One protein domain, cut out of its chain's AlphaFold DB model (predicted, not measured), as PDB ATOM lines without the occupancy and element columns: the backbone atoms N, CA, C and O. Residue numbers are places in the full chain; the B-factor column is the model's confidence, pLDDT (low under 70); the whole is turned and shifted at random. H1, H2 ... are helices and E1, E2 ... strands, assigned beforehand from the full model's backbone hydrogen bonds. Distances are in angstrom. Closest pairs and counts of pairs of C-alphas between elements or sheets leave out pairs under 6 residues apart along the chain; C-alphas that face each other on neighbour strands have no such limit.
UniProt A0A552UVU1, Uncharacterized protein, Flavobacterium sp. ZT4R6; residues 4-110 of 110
ATOM      1  N   VAL A   4     108.954  99.781 144.345       68.94
ATOM      2  CA  VAL A   4     107.580 100.150 144.722       68.94
ATOM      3  C   VAL A   4     107.518 100.776 146.123       68.94
ATOM      4  O   VAL A   4     106.855 101.797 146.322       68.94
ATOM      5  N   VAL A   5     108.262 100.232 147.091       71.25
ATOM      6  CA  VAL A   5     108.254 100.702 148.491       71.25
ATOM      7  C   VAL A   5     108.790 102.133 148.594       71.25
ATOM      8  O   VAL A   5     108.255 102.959 149.337       71.25
ATOM      9  N   GLN A   6     109.809 102.463 147.795       70.69
ATOM     10  CA  GLN A   6     110.398 103.804 147.765       70.69
ATOM     11  C   GLN A   6     109.412 104.852 147.235       70.69
ATOM     12  O   GLN A   6     109.314 105.948 147.792       70.69
ATOM     13  N   GLN A   7     108.628 104.509 146.207       75.81
ATOM     14  CA  GLN A   7     107.606 105.407 145.666       75.81
ATOM     15  C   GLN A   7     106.478 105.665 146.669       75.81
ATOM     16  O   GLN A   7     106.039 106.810 146.814       75.81
ATOM     17  N   PHE A   8     106.024 104.635 147.389       84.19
ATOM     18  CA  PHE A   8     105.014 104.796 148.438       84.19
ATOM     19  C   PHE A   8     105.521 105.669 149.585       84.19
ATOM     20  O   PHE A   8     104.827 106.603 149.991       84.19
ATOM     21  N   HIS A   9     106.744 105.428 150.062       85.25
ATOM     22  CA  HIS A   9     107.351 106.236 151.116       85.25
ATOM     23  C   HIS A   9     107.479 107.711 150.701       85.25
ATOM     24  O   HIS A   9     107.142 108.613 151.471       85.25
ATOM     25  N   PHE A  10     107.893 107.966 149.458       84.69
ATOM     26  CA  PHE A  10     107.991 109.315 148.905       84.69
ATOM     27  C   PHE A  10     106.622 110.011 148.842       84.69
ATOM     28  O   PHE A  10     106.472 111.128 149.343       84.69
ATOM     29  N   LYS A  11     105.595 109.341 148.297       87.88
ATOM     30  CA  LYS A  11     104.223 109.878 148.225       87.88
ATOM     31  C   LYS A  11     103.641 110.151 149.614       87.88
ATOM     32  O   LYS A  11     103.069 111.216 149.836       87.88
ATOM     33  N   TYR A  12     103.825 109.228 150.555       89.94
ATOM     34  CA  TYR A  12     103.377 109.393 151.936       89.94
ATOM     35  C   TYR A  12     104.069 110.581 152.619       89.94
ATOM     36  O   TYR A  12     103.407 111.394 153.265       89.94
ATOM     37  N   HIS A  13     105.386 110.731 152.432       89.56
ATOM     38  CA  HIS A  13     106.133 111.877 152.951       89.56
ATOM     39  C   HIS A  13     105.585 113.198 152.404       89.56
ATOM     40  O   HIS A  13     105.341 114.127 153.178       89.56
ATOM     41  N   ILE A  14     105.350 113.264 151.089       89.56
ATOM     42  CA  ILE A  14     104.750 114.430 150.439       89.56
ATOM     43  C   ILE A  14     103.407 114.755 151.090       89.56
ATOM     44  O   ILE A  14     103.231 115.866 151.586       89.56
ATOM     45  N   LEU A  15     102.494 113.783 151.165       91.19
ATOM     46  CA  LEU A  15     101.154 113.976 151.717       91.19
ATOM     47  C   LEU A  15     101.199 114.469 153.170       91.19
ATOM     48  O   LEU A  15     100.585 115.482 153.506       91.19
ATOM     49  N   LYS A  16     102.008 113.824 154.016       91.44
ATOM     50  CA  LYS A  16     102.213 114.227 155.413       91.44
ATOM     51  C   LYS A  16     102.717 115.667 155.524       91.44
ATOM     52  O   LYS A  16     102.229 116.442 156.354       91.44
ATOM     53  N   ARG A  17     103.692 116.054 154.696       89.38
ATOM     54  CA  ARG A  17     104.231 117.422 154.685       89.38
ATOM     55  C   ARG A  17     103.204 118.426 154.177       89.38
ATOM     56  O   ARG A  17     103.111 119.493 154.776       89.38
ATOM     57  N   MET A  18     102.403 118.082 153.167       89.19
ATOM     58  CA  MET A  18     101.310 118.933 152.688       89.19
ATOM     59  C   MET A  18     100.343 119.271 153.823       89.19
ATOM     60  O   MET A  18     100.169 120.450 154.118       89.19
ATOM     61  N   PHE A  19      99.825 118.271 154.542       89.88
ATOM     62  CA  PHE A  19      98.936 118.499 155.692       89.88
ATOM     63  C   PHE A  19      99.601 119.298 156.822       89.88
ATOM     64  O   PHE A  19      98.948 120.095 157.487       89.88
ATOM     65  N   THR A  20     100.915 119.149 157.013       87.62
ATOM     66  CA  THR A  20     101.668 119.915 158.023       87.62
ATOM     67  C   THR A  20     101.883 121.384 157.625       87.62
ATOM     68  O   THR A  20     102.018 122.258 158.485       87.62
ATOM     69  N   ILE A  21     101.988 121.671 156.324       88.06
ATOM     70  CA  ILE A  21     102.279 123.010 155.788       88.06
ATOM     71  C   ILE A  21     100.989 123.780 155.483       88.06
ATOM     72  O   ILE A  21     100.960 124.994 155.665       88.06
ATOM     73  N   MET A  22      99.921 123.089 155.078       87.50
ATOM     74  CA  MET A  22      98.621 123.664 154.726       87.50
ATOM     75  C   MET A  22      98.060 124.660 155.762       87.50
ATOM     76  O   MET A  22      97.660 125.746 155.335       87.50
ATOM     77  N   PRO A  23      98.083 124.387 157.087       89.50
ATOM     78  CA  PRO A  23      97.547 125.316 158.086       89.50
ATOM     79  C   PRO A  23      98.501 126.467 158.450       89.50
ATOM     80  O   PRO A  23      98.157 127.323 159.265       89.50
ATOM     81  N   ARG A  24      99.726 126.515 157.910       86.19
ATOM     82  CA  ARG A  24     100.706 127.542 158.297       86.19
ATOM     83  C   ARG A  24     100.363 128.892 157.670       86.19
ATOM     84  O   ARG A  24     100.147 128.987 156.466       86.19
ATOM     85  N   LYS A  25     100.435 129.960 158.478       85.00
ATOM     86  CA  LYS A  25     100.225 131.348 158.019       85.00
ATOM     87  C   LYS A  25     101.215 131.766 156.925       85.00
ATOM     88  O   LYS A  25     100.821 132.372 155.939       85.00
ATOM     89  N   ARG A  26     102.502 131.441 157.095       85.19
ATOM     90  CA  ARG A  26     103.546 131.712 156.093       85.19
ATOM     91  C   ARG A  26     103.781 130.461 155.260       85.19
ATOM     92  O   ARG A  26     104.230 129.452 155.806       85.19
ATOM     93  N   LYS A  27     103.489 130.550 153.962       82.94
ATOM     94  CA  LYS A  27     103.633 129.457 152.985       82.94
ATOM     95  C   LYS A  27     104.911 129.557 152.152       82.94
ATOM     96  O   LYS A  27     105.208 128.635 151.398       82.94
ATOM     97  N   ASP A  28     105.670 130.636 152.319       86.00
ATOM     98  CA  ASP A  28     106.928 130.838 151.610       86.00
ATOM     99  C   ASP A  28     107.962 129.787 151.984       86.00
ATOM    100  O   ASP A  28     108.050 129.340 153.134       86.00
ATOM    101  N   ILE A  29     108.740 129.397 150.983       89.38
ATOM    102  CA  ILE A  29     109.902 128.542 151.161       89.38
ATOM    103  C   ILE A  29     111.032 129.436 151.647       89.38
ATOM    104  O   ILE A  29     111.301 130.487 151.075       89.38
ATOM    105  N   SER A  30     111.702 129.025 152.715       87.81
ATOM    106  CA  SER A  30     112.847 129.775 153.234       87.81
ATOM    107  C   SER A  30     113.938 128.814 153.652       87.81
ATOM    108  O   SER A  30     113.666 127.842 154.362       87.81
ATOM    109  N   MET A  31     115.170 129.075 153.228       90.31
ATOM    110  CA  MET A  31     116.335 128.347 153.717       90.31
ATOM    111  C   MET A  31     116.556 128.689 155.195       90.31
ATOM    112  O   MET A  31     116.611 129.860 155.558       90.31
ATOM    113  N   LEU A  32     116.614 127.672 156.051       90.00
ATOM    114  CA  LEU A  32     116.896 127.821 157.482       90.00
ATOM    115  C   LEU A  32     118.393 127.721 157.751       90.00
ATOM    116  O   LEU A  32     118.928 128.526 158.500       90.00
ATOM    117  N   TYR A  33     119.052 126.736 157.144       89.69
ATOM    118  CA  TYR A  33     120.504 126.634 157.133       89.69
ATOM    119  C   TYR A  33     120.964 125.822 155.926       89.69
ATOM    120  O   TYR A  33     120.215 124.999 155.386       89.69
ATOM    121  N   ILE A  34     122.218 126.042 155.560       89.12
ATOM    122  CA  ILE A  34     122.998 125.204 154.665       89.12
ATOM    123  C   ILE A  34     124.363 125.015 155.319       89.12
ATOM    124  O   ILE A  34     124.923 125.957 155.869       89.12
ATOM    125  N   ASP A  35     124.833 123.783 155.327       87.62
ATOM    126  CA  ASP A  35     126.070 123.358 155.955       87.62
ATOM    127  C   ASP A  35     126.831 122.489 154.953       87.62
ATOM    128  O   ASP A  35     126.249 121.634 154.274       87.62
ATOM    129  N   TYR A  36     128.122 122.760 154.832       83.75
ATOM    130  CA  TYR A  36     129.021 122.118 153.891       83.75
ATOM    131  C   TYR A  36     130.041 121.322 154.691       83.75
ATOM    132  O   TYR A  36     130.840 121.883 155.434       83.75
ATOM    133  N   ASN A  37     130.010 120.005 154.528       78.31
ATOM    134  CA  ASN A  37     131.017 119.121 155.085       78.31
ATOM    135  C   ASN A  37     131.799 118.495 153.928       78.31
ATOM    136  O   ASN A  37     131.427 117.440 153.402       78.31
ATOM    137  N   GLY A  38     132.841 119.208 153.505       66.94
ATOM    138  CA  GLY A  38     133.888 118.706 152.627       66.94
ATOM    139  C   GLY A  38     135.115 118.386 153.469       66.94
ATOM    140  O   GLY A  38     135.966 119.247 153.662       66.94
ATOM    141  N   ALA A  39     135.199 117.171 154.011       63.34
ATOM    142  CA  ALA A  39     136.448 116.736 154.624       63.34
ATOM    143  C   ALA A  39     137.530 116.637 153.528       63.34
ATOM    144  O   ALA A  39     137.228 116.157 152.429       63.34
ATOM    145  N   PRO A  40     138.775 117.075 153.790       59.84
ATOM    146  CA  PRO A  40     139.834 117.089 152.782       59.84
ATOM    147  C   PRO A  40     140.111 115.699 152.185       59.84
ATOM    148  O   PRO A  40     140.331 115.617 150.980       59.84
ATOM    149  N   ASP A  41     139.961 114.643 152.989       61.59
ATOM    150  CA  ASP A  41     140.235 113.237 152.646       61.59
ATOM    151  C   ASP A  41     139.054 112.460 152.037       61.59
ATOM    152  O   ASP A  41     139.161 111.265 151.782       61.59
ATOM    153  N   ASN A  42     137.897 113.099 151.837       70.12
ATOM    154  CA  ASN A  42     136.751 112.427 151.228       70.12
ATOM    155  C   ASN A  42     136.642 112.767 149.740       70.12
ATOM    156  O   ASN A  42     136.538 113.936 149.370       70.12
ATOM    157  N   ASP A  43     136.476 111.732 148.916       77.94
ATOM    158  CA  ASP A  43     136.120 111.840 147.490       77.94
ATOM    159  C   ASP A  43     134.723 112.440 147.255       77.94
ATOM    160  O   ASP A  43     134.271 112.592 146.122       77.94
ATOM    161  N   HIS A  44     133.997 112.760 148.327       79.19
ATOM    162  CA  HIS A  44     132.631 113.250 148.286       79.19
ATOM    163  C   HIS A  44     132.448 114.454 149.201       79.19
ATOM    164  O   HIS A  44     132.933 114.492 150.333       79.19
ATOM    165  N   VAL A  45     131.639 115.396 148.735       83.31
ATOM    166  CA  VAL A  45     131.175 116.540 149.512       83.31
ATOM    167  C   VAL A  45     129.737 116.305 149.953       83.31
ATOM    168  O   VAL A  45     128.883 115.868 149.175       83.31
ATOM    169  N   ALA A  46     129.452 116.581 151.224       85.44
ATOM    170  CA  ALA A  46     128.111 116.472 151.776       85.44
ATOM    171  C   ALA A  46     127.549 117.857 152.086       85.44
ATOM    172  O   ALA A  46     128.013 118.540 152.997       85.44
ATOM    173  N   ILE A  47     126.484 118.231 151.384       87.44
ATOM    174  CA  ILE A  47     125.717 119.437 151.676       87.44
ATOM    175  C   ILE A  47     124.520 119.032 152.527       87.44
ATOM    176  O   ILE A  47     123.635 118.304 152.069       87.44
ATOM    177  N   LYS A  48     124.465 119.513 153.764       90.50
ATOM    178  CA  LYS A  48     123.262 119.442 154.592       90.50
ATOM    179  C   LYS A  48     122.504 120.744 154.440       90.50
ATOM    180  O   LYS A  48     123.064 121.820 154.574       90.50
ATOM    181  N   TYR A  49     121.209 120.665 154.211       91.62
ATOM    182  CA  TYR A  49     120.375 121.849 154.103       91.62
ATOM    183  C   TYR A  49     119.059 121.628 154.811       91.62
ATOM    184  O   TYR A  49     118.570 120.508 154.954       91.62
ATOM    185  N   ARG A  50     118.443 122.719 155.246       91.69
ATOM    186  CA  ARG A  50     117.105 122.667 155.810       91.69
ATOM    187  C   ARG A  50     116.301 123.839 155.315       91.69
ATOM    188  O   ARG A  50     116.711 124.985 155.437       91.69
ATOM    189  N   PHE A  51     115.105 123.534 154.837       92.31
ATOM    190  CA  PHE A  51     114.165 124.525 154.348       92.31
ATOM    191  C   PHE A  51     112.878 124.485 155.165       92.31
ATOM    192  O   PHE A  51     112.356 123.426 155.531       92.31
ATOM    193  N   ARG A  52     112.345 125.668 155.454       90.38
ATOM    194  CA  ARG A  52     110.989 125.847 155.955       90.38
ATOM    195  C   ARG A  52     110.020 125.685 154.787       90.38
ATOM    196  O   ARG A  52     110.275 126.179 153.698       90.38
ATOM    197  N   ASN A  53     108.913 124.987 155.044       90.44
ATOM    198  CA  ASN A  53     107.835 124.733 154.081       90.44
ATOM    199  C   ASN A  53     108.254 123.982 152.802       90.44
ATOM    200  O   ASN A  53     107.495 123.948 151.840       90.44
ATOM    201  N   ALA A  54     109.413 123.319 152.819       92.25
ATOM    202  CA  ALA A  54     109.794 122.365 151.787       92.25
ATOM    203  C   ALA A  54     109.115 121.010 152.013       92.25
ATOM    204  O   ALA A  54     109.096 120.478 153.134       92.25
ATOM    205  N   ILE A  55     108.580 120.458 150.932       92.81
ATOM    206  CA  ILE A  55     107.957 119.139 150.879       92.81
ATOM    207  C   ILE A  55     108.972 118.117 150.372       92.81
ATOM    208  O   ILE A  55     109.153 117.081 151.003       92.81
ATOM    209  N   TRP A  56     109.621 118.416 149.249       93.75
ATOM    210  CA  TRP A  56     110.622 117.565 148.614       93.75
ATOM    211  C   TRP A  56     111.590 118.419 147.784       93.75
ATOM    212  O   TRP A  56     111.380 119.621 147.596       93.75
ATOM    213  N   PHE A  57     112.660 117.795 147.306       92.81
ATOM    214  CA  PHE A  57     113.768 118.444 146.618       92.81
ATOM    215  C   PHE A  57     114.074 117.743 145.296       92.81
ATOM    216  O   PHE A  57     113.946 116.524 145.184       92.81
ATOM    217  N   LYS A  58     114.530 118.498 144.304       91.25
ATOM    218  CA  LYS A  58     115.144 117.971 143.087       91.25
ATOM    219  C   LYS A  58     116.577 118.486 143.029       91.25
ATOM    220  O   LYS A  58     116.775 119.698 142.983       91.25
ATOM    221  N   ALA A  59     117.551 117.588 143.064       86.50
ATOM    222  CA  ALA A  59     118.942 117.920 142.784       86.50
ATOM    223  C   ALA A  59     119.247 117.417 141.375       86.50
ATOM    224  O   ALA A  59     119.148 116.214 141.127       86.50
ATOM    225  N   GLU A  60     119.533 118.341 140.459       80.88
ATOM    226  CA  GLU A  60     119.692 118.041 139.029       80.88
ATOM    227  C   GLU A  60     118.460 117.304 138.463       80.88
ATOM    228  O   GLU A  60     117.377 117.898 138.375       80.88
ATOM    229  N   ASP A  61     118.586 116.013 138.139       82.19
ATOM    230  CA  ASP A  61     117.489 115.160 137.669       82.19
ATOM    231  C   ASP A  61     116.944 114.162 138.695       82.19
ATOM    232  O   ASP A  61     115.951 113.477 138.439       82.19
ATOM    233  N   HIS A  62     117.477 114.169 139.914       83.81
ATOM    234  CA  HIS A  62     117.076 113.238 140.962       83.81
ATOM    235  C   HIS A  62     116.130 113.886 141.977       83.81
ATOM    236  O   HIS A  62     116.430 114.912 142.591       83.81
ATOM    237  N   LYS A  63     114.966 113.258 142.187       89.81
ATOM    238  CA  LYS A  63     114.001 113.658 143.223       89.81
ATOM    239  C   LYS A  63     114.378 113.023 144.557       89.81
ATOM    240  O   LYS A  63     114.644 111.828 144.626       89.81
ATOM    241  N   THR A  64     114.344 113.801 145.631       89.56
ATOM    242  CA  THR A  64     114.683 113.330 146.973       89.56
ATOM    243  C   THR A  64     113.878 114.045 148.055       89.56
ATOM    244  O   THR A  64     113.414 115.169 147.887       89.56
ATOM    245  N   ILE A  65     113.696 113.374 149.188       90.44
ATOM    246  CA  ILE A  65     113.184 113.952 150.445       90.44
ATOM    247  C   ILE A  65     114.307 114.123 151.478       90.44
ATOM    248  O   ILE A  65     114.064 114.561 152.602       90.44
ATOM    249  N   SER A  66     115.532 113.740 151.111       87.88
ATOM    250  CA  SER A  66     116.704 113.875 151.962       87.88
ATOM    251  C   SER A  66     117.071 115.346 152.118       87.88
ATOM    252  O   SER A  66     117.105 116.098 151.152       87.88
ATOM    253  N   ASN A  67     117.413 115.731 153.345       89.12
ATOM    254  CA  ASN A  67     117.989 117.037 153.680       89.12
ATOM    255  C   ASN A  67     119.521 117.055 153.517       89.12
ATOM    256  O   ASN A  67     120.206 117.946 154.019       89.12
ATOM    257  N   LYS A  68     120.071 116.009 152.898       88.38
ATOM    258  CA  LYS A  68     121.492 115.832 152.625       88.38
ATOM    259  C   LYS A  68     121.652 115.480 151.156       88.38
ATOM    260  O   LYS A  68     121.031 114.524 150.688       88.38
ATOM    261  N   LEU A  69     122.507 116.226 150.473       86.69
ATOM    262  CA  LEU A  69     122.978 115.931 149.131       86.69
ATOM    263  C   LEU A  69     124.446 115.525 149.224       86.69
ATOM    264  O   LEU A  69     125.233 116.206 149.878       86.69
ATOM    265  N   VAL A  70     124.785 114.386 148.629       84.94
ATOM    266  CA  VAL A  70     126.164 113.903 148.529       84.94
ATOM    267  C   VAL A  70     126.541 113.956 147.066       84.94
ATOM    268  O   VAL A  70     125.794 113.452 146.231       84.94
ATOM    269  N   LEU A  71     127.657 114.605 146.772       81.44
ATOM    270  CA  LEU A  71     128.163 114.783 145.420       81.44
ATOM    271  C   LEU A  71     129.631 114.372 145.390       81.44
ATOM    272  O   LEU A  71     130.305 114.519 146.412       81.44
ATOM    273  N   PRO A  72     130.135 113.874 144.255       77.75
ATOM    274  CA  PRO A  72     131.564 113.663 144.093       77.75
ATOM    275  C   PRO A  72     132.294 115.002 144.246       77.75
ATOM    276  O   PRO A  72     131.840 116.040 143.754       77.75
ATOM    277  N   LYS A  73     133.416 114.985 144.965       73.44
ATOM    278  CA  LYS A  73     134.313 116.129 145.075       73.44
ATOM    279  C   LYS A  73     134.939 116.336 143.700       73.44
ATOM    280  O   LYS A  73     135.519 115.423 143.127       73.44
ATOM    281  N   THR A  74     134.760 117.518 143.132       67.62
ATOM    282  CA  THR A  74     135.388 117.892 141.864       67.62
ATOM    283  C   THR A  74     136.423 118.960 142.166       67.62
ATOM    284  O   THR A  74     136.169 119.846 142.975       67.62
ATOM    285  N   GLU A  75     137.591 118.868 141.535       59.94
ATOM    286  CA  GLU A  75     138.705 119.805 141.749       59.94
ATOM    287  C   GLU A  75     138.396 121.230 141.250       59.94
ATOM    288  O   GLU A  75     139.095 122.183 141.580       59.94
ATOM    289  N   GLY A  76     137.320 121.384 140.472       63.81
ATOM    290  CA  GLY A  76     136.861 122.646 139.906       63.81
ATOM    291  C   GLY A  76     135.561 123.184 140.508       63.81
ATOM    292  O   GLY A  76     134.945 122.620 141.410       63.81
ATOM    293  N   ARG A  77     135.127 124.314 139.949       64.44
ATOM    294  CA  ARG A  77     133.880 124.996 140.294       64.44
ATOM    295  C   ARG A  77     132.680 124.212 139.748       64.44
ATOM    296  O   ARG A  77     132.424 124.260 138.547       64.44
ATOM    297  N   ASN A  78     131.919 123.560 140.627       79.62
ATOM    298  CA  ASN A  78     130.689 122.857 140.251       79.62
ATOM    299  C   ASN A  78     129.441 123.672 140.594       79.62
ATOM    300  O   ASN A  78     129.270 124.148 141.718       79.62
ATOM    301  N   GLU A  79     128.541 123.800 139.623       84.44
ATOM    302  CA  GLU A  79     127.228 124.419 139.800       84.44
ATOM    303  C   GLU A  79     126.155 123.346 139.935       84.44
ATOM    304  O   GLU A  79     125.967 122.526 139.042       84.44
ATOM    305  N   VAL A  80     125.416 123.381 141.042       86.50
ATOM    306  CA  VAL A  80     124.335 122.438 141.321       86.50
ATOM    307  C   VAL A  80     123.035 123.193 141.513       86.50
ATOM    308  O   VAL A  80     122.916 124.094 142.346       86.50
ATOM    309  N   ASN A  81     122.024 122.787 140.753       89.69
ATOM    310  CA  ASN A  81     120.679 123.321 140.887       89.69
ATOM    311  C   ASN A  81     119.898 122.486 141.903       89.69
ATOM    312  O   ASN A  81     119.508 121.349 141.624       89.69
ATOM    313  N   LEU A  82     119.631 123.072 143.070       91.00
ATOM    314  CA  LEU A  82     118.736 122.511 144.073       91.00
ATOM    315  C   LEU A  82     117.360 123.165 143.944       91.00
ATOM    316  O   LEU A  82     117.143 124.306 144.350       91.00
ATOM    317  N   THR A  83     116.408 122.429 143.388       92.88
ATOM    318  CA  THR A  83     115.013 122.863 143.319       92.88
ATOM    319  C   THR A  83     114.278 122.402 144.567       92.88
ATOM    320  O   THR A  83     114.211 121.215 144.873       92.88
ATOM    321  N   VAL A  84     113.709 123.348 145.297       92.88
ATOM    322  CA  VAL A  84     112.942 123.120 146.515       92.88
ATOM    323  C   VAL A  84     111.468 123.265 146.182       92.88
ATOM    324  O   VAL A  84     111.015 124.342 145.795       92.88
ATOM    325  N   HIS A  85     110.708 122.190 146.357       92.38
ATOM    326  CA  HIS A  85     109.275 122.191 146.103       92.38
ATOM    327  C   HIS A  85     108.504 122.362 147.410       92.38
ATOM    328  O   HIS A  85     108.617 121.553 148.337       92.38
ATOM    329  N   GLY A  86     107.725 123.437 147.487       90.25
ATOM    330  CA  GLY A  86     106.745 123.681 148.539       90.25
ATOM    331  C   GLY A  86     105.342 123.286 148.087       90.25
ATOM    332  O   GLY A  86     105.161 122.652 147.053       90.25
ATOM    333  N   LEU A  87     104.333 123.663 148.876       86.31
ATOM    334  CA  LEU A  87     102.938 123.301 148.594       86.31
ATOM    335  C   LEU A  87     102.353 124.038 147.377       86.31
ATOM    336  O   LEU A  87     101.586 123.452 146.627       86.31
ATOM    337  N   PHE A  88     102.714 125.310 147.189       84.25
ATOM    338  CA  PHE A  88     102.166 126.171 146.125       84.25
ATOM    339  C   PHE A  88     103.230 126.900 145.306       84.25
ATOM    340  O   PHE A  88     102.899 127.601 144.359       84.25
ATOM    341  N   ARG A  89     104.492 126.818 145.723       87.62
ATOM    342  CA  ARG A  89     105.607 127.558 145.133       87.62
ATOM    343  C   ARG A  89     106.781 126.618 144.980       87.62
ATOM    344  O   ARG A  89     106.917 125.665 145.752       87.62
ATOM    345  N   THR A  90     107.630 126.911 144.014       90.56
ATOM    346  CA  THR A  90     108.909 126.240 143.838       90.56
ATOM    347  C   THR A  90     110.015 127.282 143.936       90.56
ATOM    348  O   THR A  90     109.860 128.434 143.541       90.56
ATOM    349  N   SER A  91     111.145 126.919 144.524       90.50
ATOM    350  CA  SER A  91     112.295 127.816 144.621       90.50
ATOM    351  C   SER A  91     113.541 127.097 144.153       90.50
ATOM    352  O   SER A  91     113.852 126.017 144.640       90.50
ATOM    353  N   ILE A  92     114.249 127.687 143.200       91.38
ATOM    354  CA  ILE A  92     115.472 127.131 142.628       91.38
ATOM    355  C   ILE A  92     116.654 127.843 143.276       91.38
ATOM    356  O   ILE A  92     116.781 129.064 143.164       91.38
ATOM    357  N   TYR A  93     117.508 127.069 143.934       90.00
ATOM    358  CA  TYR A  93     118.746 127.514 144.553       90.00
ATOM    359  C   TYR A  93     119.911 127.047 143.691       90.00
ATOM    360  O   TYR A  93     120.138 125.847 143.541       90.00
ATOM    361  N   LYS A  94     120.648 128.000 143.121       89.44
ATOM    362  CA  LYS A  94     121.920 127.716 142.458       89.44
ATOM    363  C   LYS A  94     123.018 127.675 143.506       89.44
ATOM    364  O   LYS A  94     123.333 128.706 144.104       89.44
ATOM    365  N   LEU A  95     123.554 126.487 143.736       88.38
ATOM    366  CA  LEU A  95     124.635 126.239 144.672       88.38
ATOM    367  C   LEU A  95     125.941 126.146 143.901       88.38
ATOM    368  O   LEU A  95     126.046 125.385 142.943       88.38
ATOM    369  N   LEU A  96     126.925 126.917 144.338       87.31
ATOM    370  CA  LEU A  96     128.273 126.860 143.827       87.31
ATOM    371  C   LEU A  96     129.168 126.161 144.827       87.31
ATOM    372  O   LEU A  96     129.378 126.657 145.933       87.31
ATOM    373  N   LEU A  97     129.658 125.003 144.421       83.94
ATOM    374  CA  LEU A  97     130.592 124.193 145.174       83.94
ATOM    375  C   LEU A  97     132.004 124.647 144.828       83.94
ATOM    376  O   LEU A  97     132.420 124.585 143.669       83.94
ATOM    377  N   MET A  98     132.715 125.114 145.846       80.19
ATOM    378  CA  MET A  98     134.159 125.291 145.821       80.19
ATOM    379  C   MET A  98     134.803 124.208 146.698       80.19
ATOM    380  O   MET A  98     134.094 123.591 147.497       80.19
ATOM    381  N   PRO A  99     136.120 123.968 146.583       73.81
ATOM    382  CA  PRO A  99     136.795 122.933 147.366       73.81
ATOM    383  C   PRO A  99     136.534 123.049 148.877       73.81
ATOM    384  O   PRO A  99     136.217 122.049 149.525       73.81
ATOM    385  N   ASP A 100     136.549 124.277 149.406       75.88
ATOM    386  CA  ASP A 100     136.512 124.537 150.851       75.88
ATOM    387  C   ASP A 100     135.177 125.101 151.362       75.88
ATOM    388  O   ASP A 100     134.929 125.116 152.568       75.88
ATOM    389  N   TYR A 101     134.298 125.582 150.477       78.12
ATOM    390  CA  TYR A 101     133.034 126.201 150.878       78.12
ATOM    391  C   TYR A 101     131.948 126.105 149.804       78.12
ATOM    392  O   TYR A 101     132.199 125.823 148.633       78.12
ATOM    393  N   ILE A 102     130.712 126.398 150.212       83.25
ATOM    394  CA  ILE A 102     129.558 126.504 149.319       83.25
ATOM    395  C   ILE A 102     129.032 127.935 149.279       83.25
ATOM    396  O   ILE A 102     128.935 128.604 150.307       83.25
ATOM    397  N   GLN A 103     128.640 128.395 148.095       83.75
ATOM    398  CA  GLN A 103     128.017 129.699 147.911       83.75
ATOM    399  C   GLN A 103     126.646 129.551 147.254       83.75
ATOM    400  O   GLN A 103     126.491 128.871 146.244       83.75
ATOM    401  N   VAL A 104     125.629 130.215 147.803       84.25
ATOM    402  CA  VAL A 104     124.322 130.318 147.144       84.25
ATOM    403  C   VAL A 104     124.368 131.506 146.190       84.25
ATOM    404  O   VAL A 104     124.410 132.650 146.627       84.25
ATOM    405  N   VAL A 105     124.382 131.237 144.886       81.75
ATOM    406  CA  VAL A 105     124.604 132.264 143.851       81.75
ATOM    407  C   VAL A 105     123.305 132.940 143.439       81.75
ATOM    408  O   VAL A 105     123.271 134.139 143.179       81.75
ATOM    409  N   LYS A 106     122.216 132.173 143.346       79.50
ATOM    410  CA  LYS A 106     120.926 132.695 142.893       79.50
ATOM    411  C   LYS A 106     119.776 131.946 143.536       79.50
ATOM    412  O   LYS A 106     119.798 130.719 143.614       79.50
ATOM    413  N   ILE A 107     118.754 132.703 143.917       81.12
ATOM    414  CA  ILE A 107     117.462 132.187 144.355       81.12
ATOM    415  C   ILE A 107     116.425 132.684 143.351       81.12
ATOM    416  O   ILE A 107     116.262 133.889 143.173       81.12
ATOM    417  N   SER A 108     115.750 131.761 142.671       80.62
ATOM    418  CA  SER A 108     114.640 132.073 141.766       80.62
ATOM    419  C   SER A 108     113.356 131.481 142.327       80.62
ATOM    420  O   SER A 108     113.329 130.299 142.661       80.62
ATOM    421  N   HIS A 109     112.300 132.284 142.422       76.69
ATOM    422  CA  HIS A 109     110.977 131.828 142.847       76.69
ATOM    423  C   HIS A 109     110.122 131.609 141.600       76.69
ATOM    424  O   HIS A 109     110.091 132.486 140.740       76.69
ATOM    425  N   ASN A 110     109.485 130.445 141.506       59.78
ATOM    426  CA  ASN A 110     108.572 130.074 140.429       59.78
ATOM    427  C   ASN A 110     107.228 129.623 141.006       59.78
ATOM    428  O   ASN A 110     107.228 128.997 142.099       59.78
TER     429      ASN A 110
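This is residues 4 to 110 of the 110 residues of an uncharacterized protein of Flavobacterium sp. ZT4R6 (UniProt A0A552UVU1). The domain is a loose sandwich of two sheets only partly face to face, a strongly twisted sheet of five strands, E4 E3 E6 E7 E8, and a smaller one of three, E1 E2 E5. The long helix H1 crosses one end of this sandwich and only grazes the larger sheet. The printed part has 107 residues, with one named helix and eight named strands in the order H1 E1 E2 E3 E4 E5 E6 E7 E8; both sheets are antiparallel and the class is mixed, helices and strands. The whole is compact, with a radius of gyration of the C-alphas of 14.6 A and spans of 43 by 32 by 20 A.

The larger sheet runs, strand beside strand, E4 at residues 62 to 64, E3 at 56 to 59, E6 at 78 to 85, E7 at 90 to 97 and E8 at 102 to 109. E6, E7 and E8 form a meander, each strand the antiparallel neighbour of the one before. In the hairpin E6 and E7, N 80 and O 95 are 2.8 A apart, within hydrogen-bond range; in the hairpin E7 and E8, N 94 and O 106 are at 2.9 A. Across E3 and E6, N 58 and O 83 are at 2.8 A, and in the hairpin E3 and E4, N 57 and O 64 are at 2.8 A. E8 bends by 51 degrees at residue 105. The other sheet runs E1 at residues 30 to 37, E2 at 44 to 52 and E5 at 68 to 72. In the hairpin E1 and E2, N 35 and O 48 are at 2.7 A; across E2 and E5, N 47 and O 69 are at 2.8 A. The two sheets make a sandwich, two sheets face to face, with their facing parts 10.0 A centre to centre and their best planes 41 degrees apart. The closest C-alphas of E1 and E8, those of Tyr 36 and Ile 102, are 6.4 A apart, while E2 and E6 are only just apart, at 8.1 A. H1, residues 4 to 21, is on the larger sheet but only grazes it, with its residues 10 to 17; its closest C-alpha pair with E3 is Ile 14 and Trp 56, 6.9 A. It is not on the sheet E1 E2 E5. Every O i to N i+4 pair in H1 is within hydrogen-bond range.

E6 measures 22.2 A from first to last C-alpha, E7 21.8 A and E8 20.4 A, E8 ending at C-alpha 109, (110.977, 131.828, 142.847). E2 measures 26.2 A and E1 21.1 A; E5, E3 and E4 are shorter. H1 measures 25.9 A and begins at C-alpha 4, (107.580, 100.150, 144.722).

The two C-alphas farthest apart, those of Pro 23 and Asp 41, are 44.7 A apart. The printed part has no cut and no long link. The mean pLDDT of the printed part is 83.9, with residue 4, residues 38 to 41, residues 74 to 77 and residue 110 under 70.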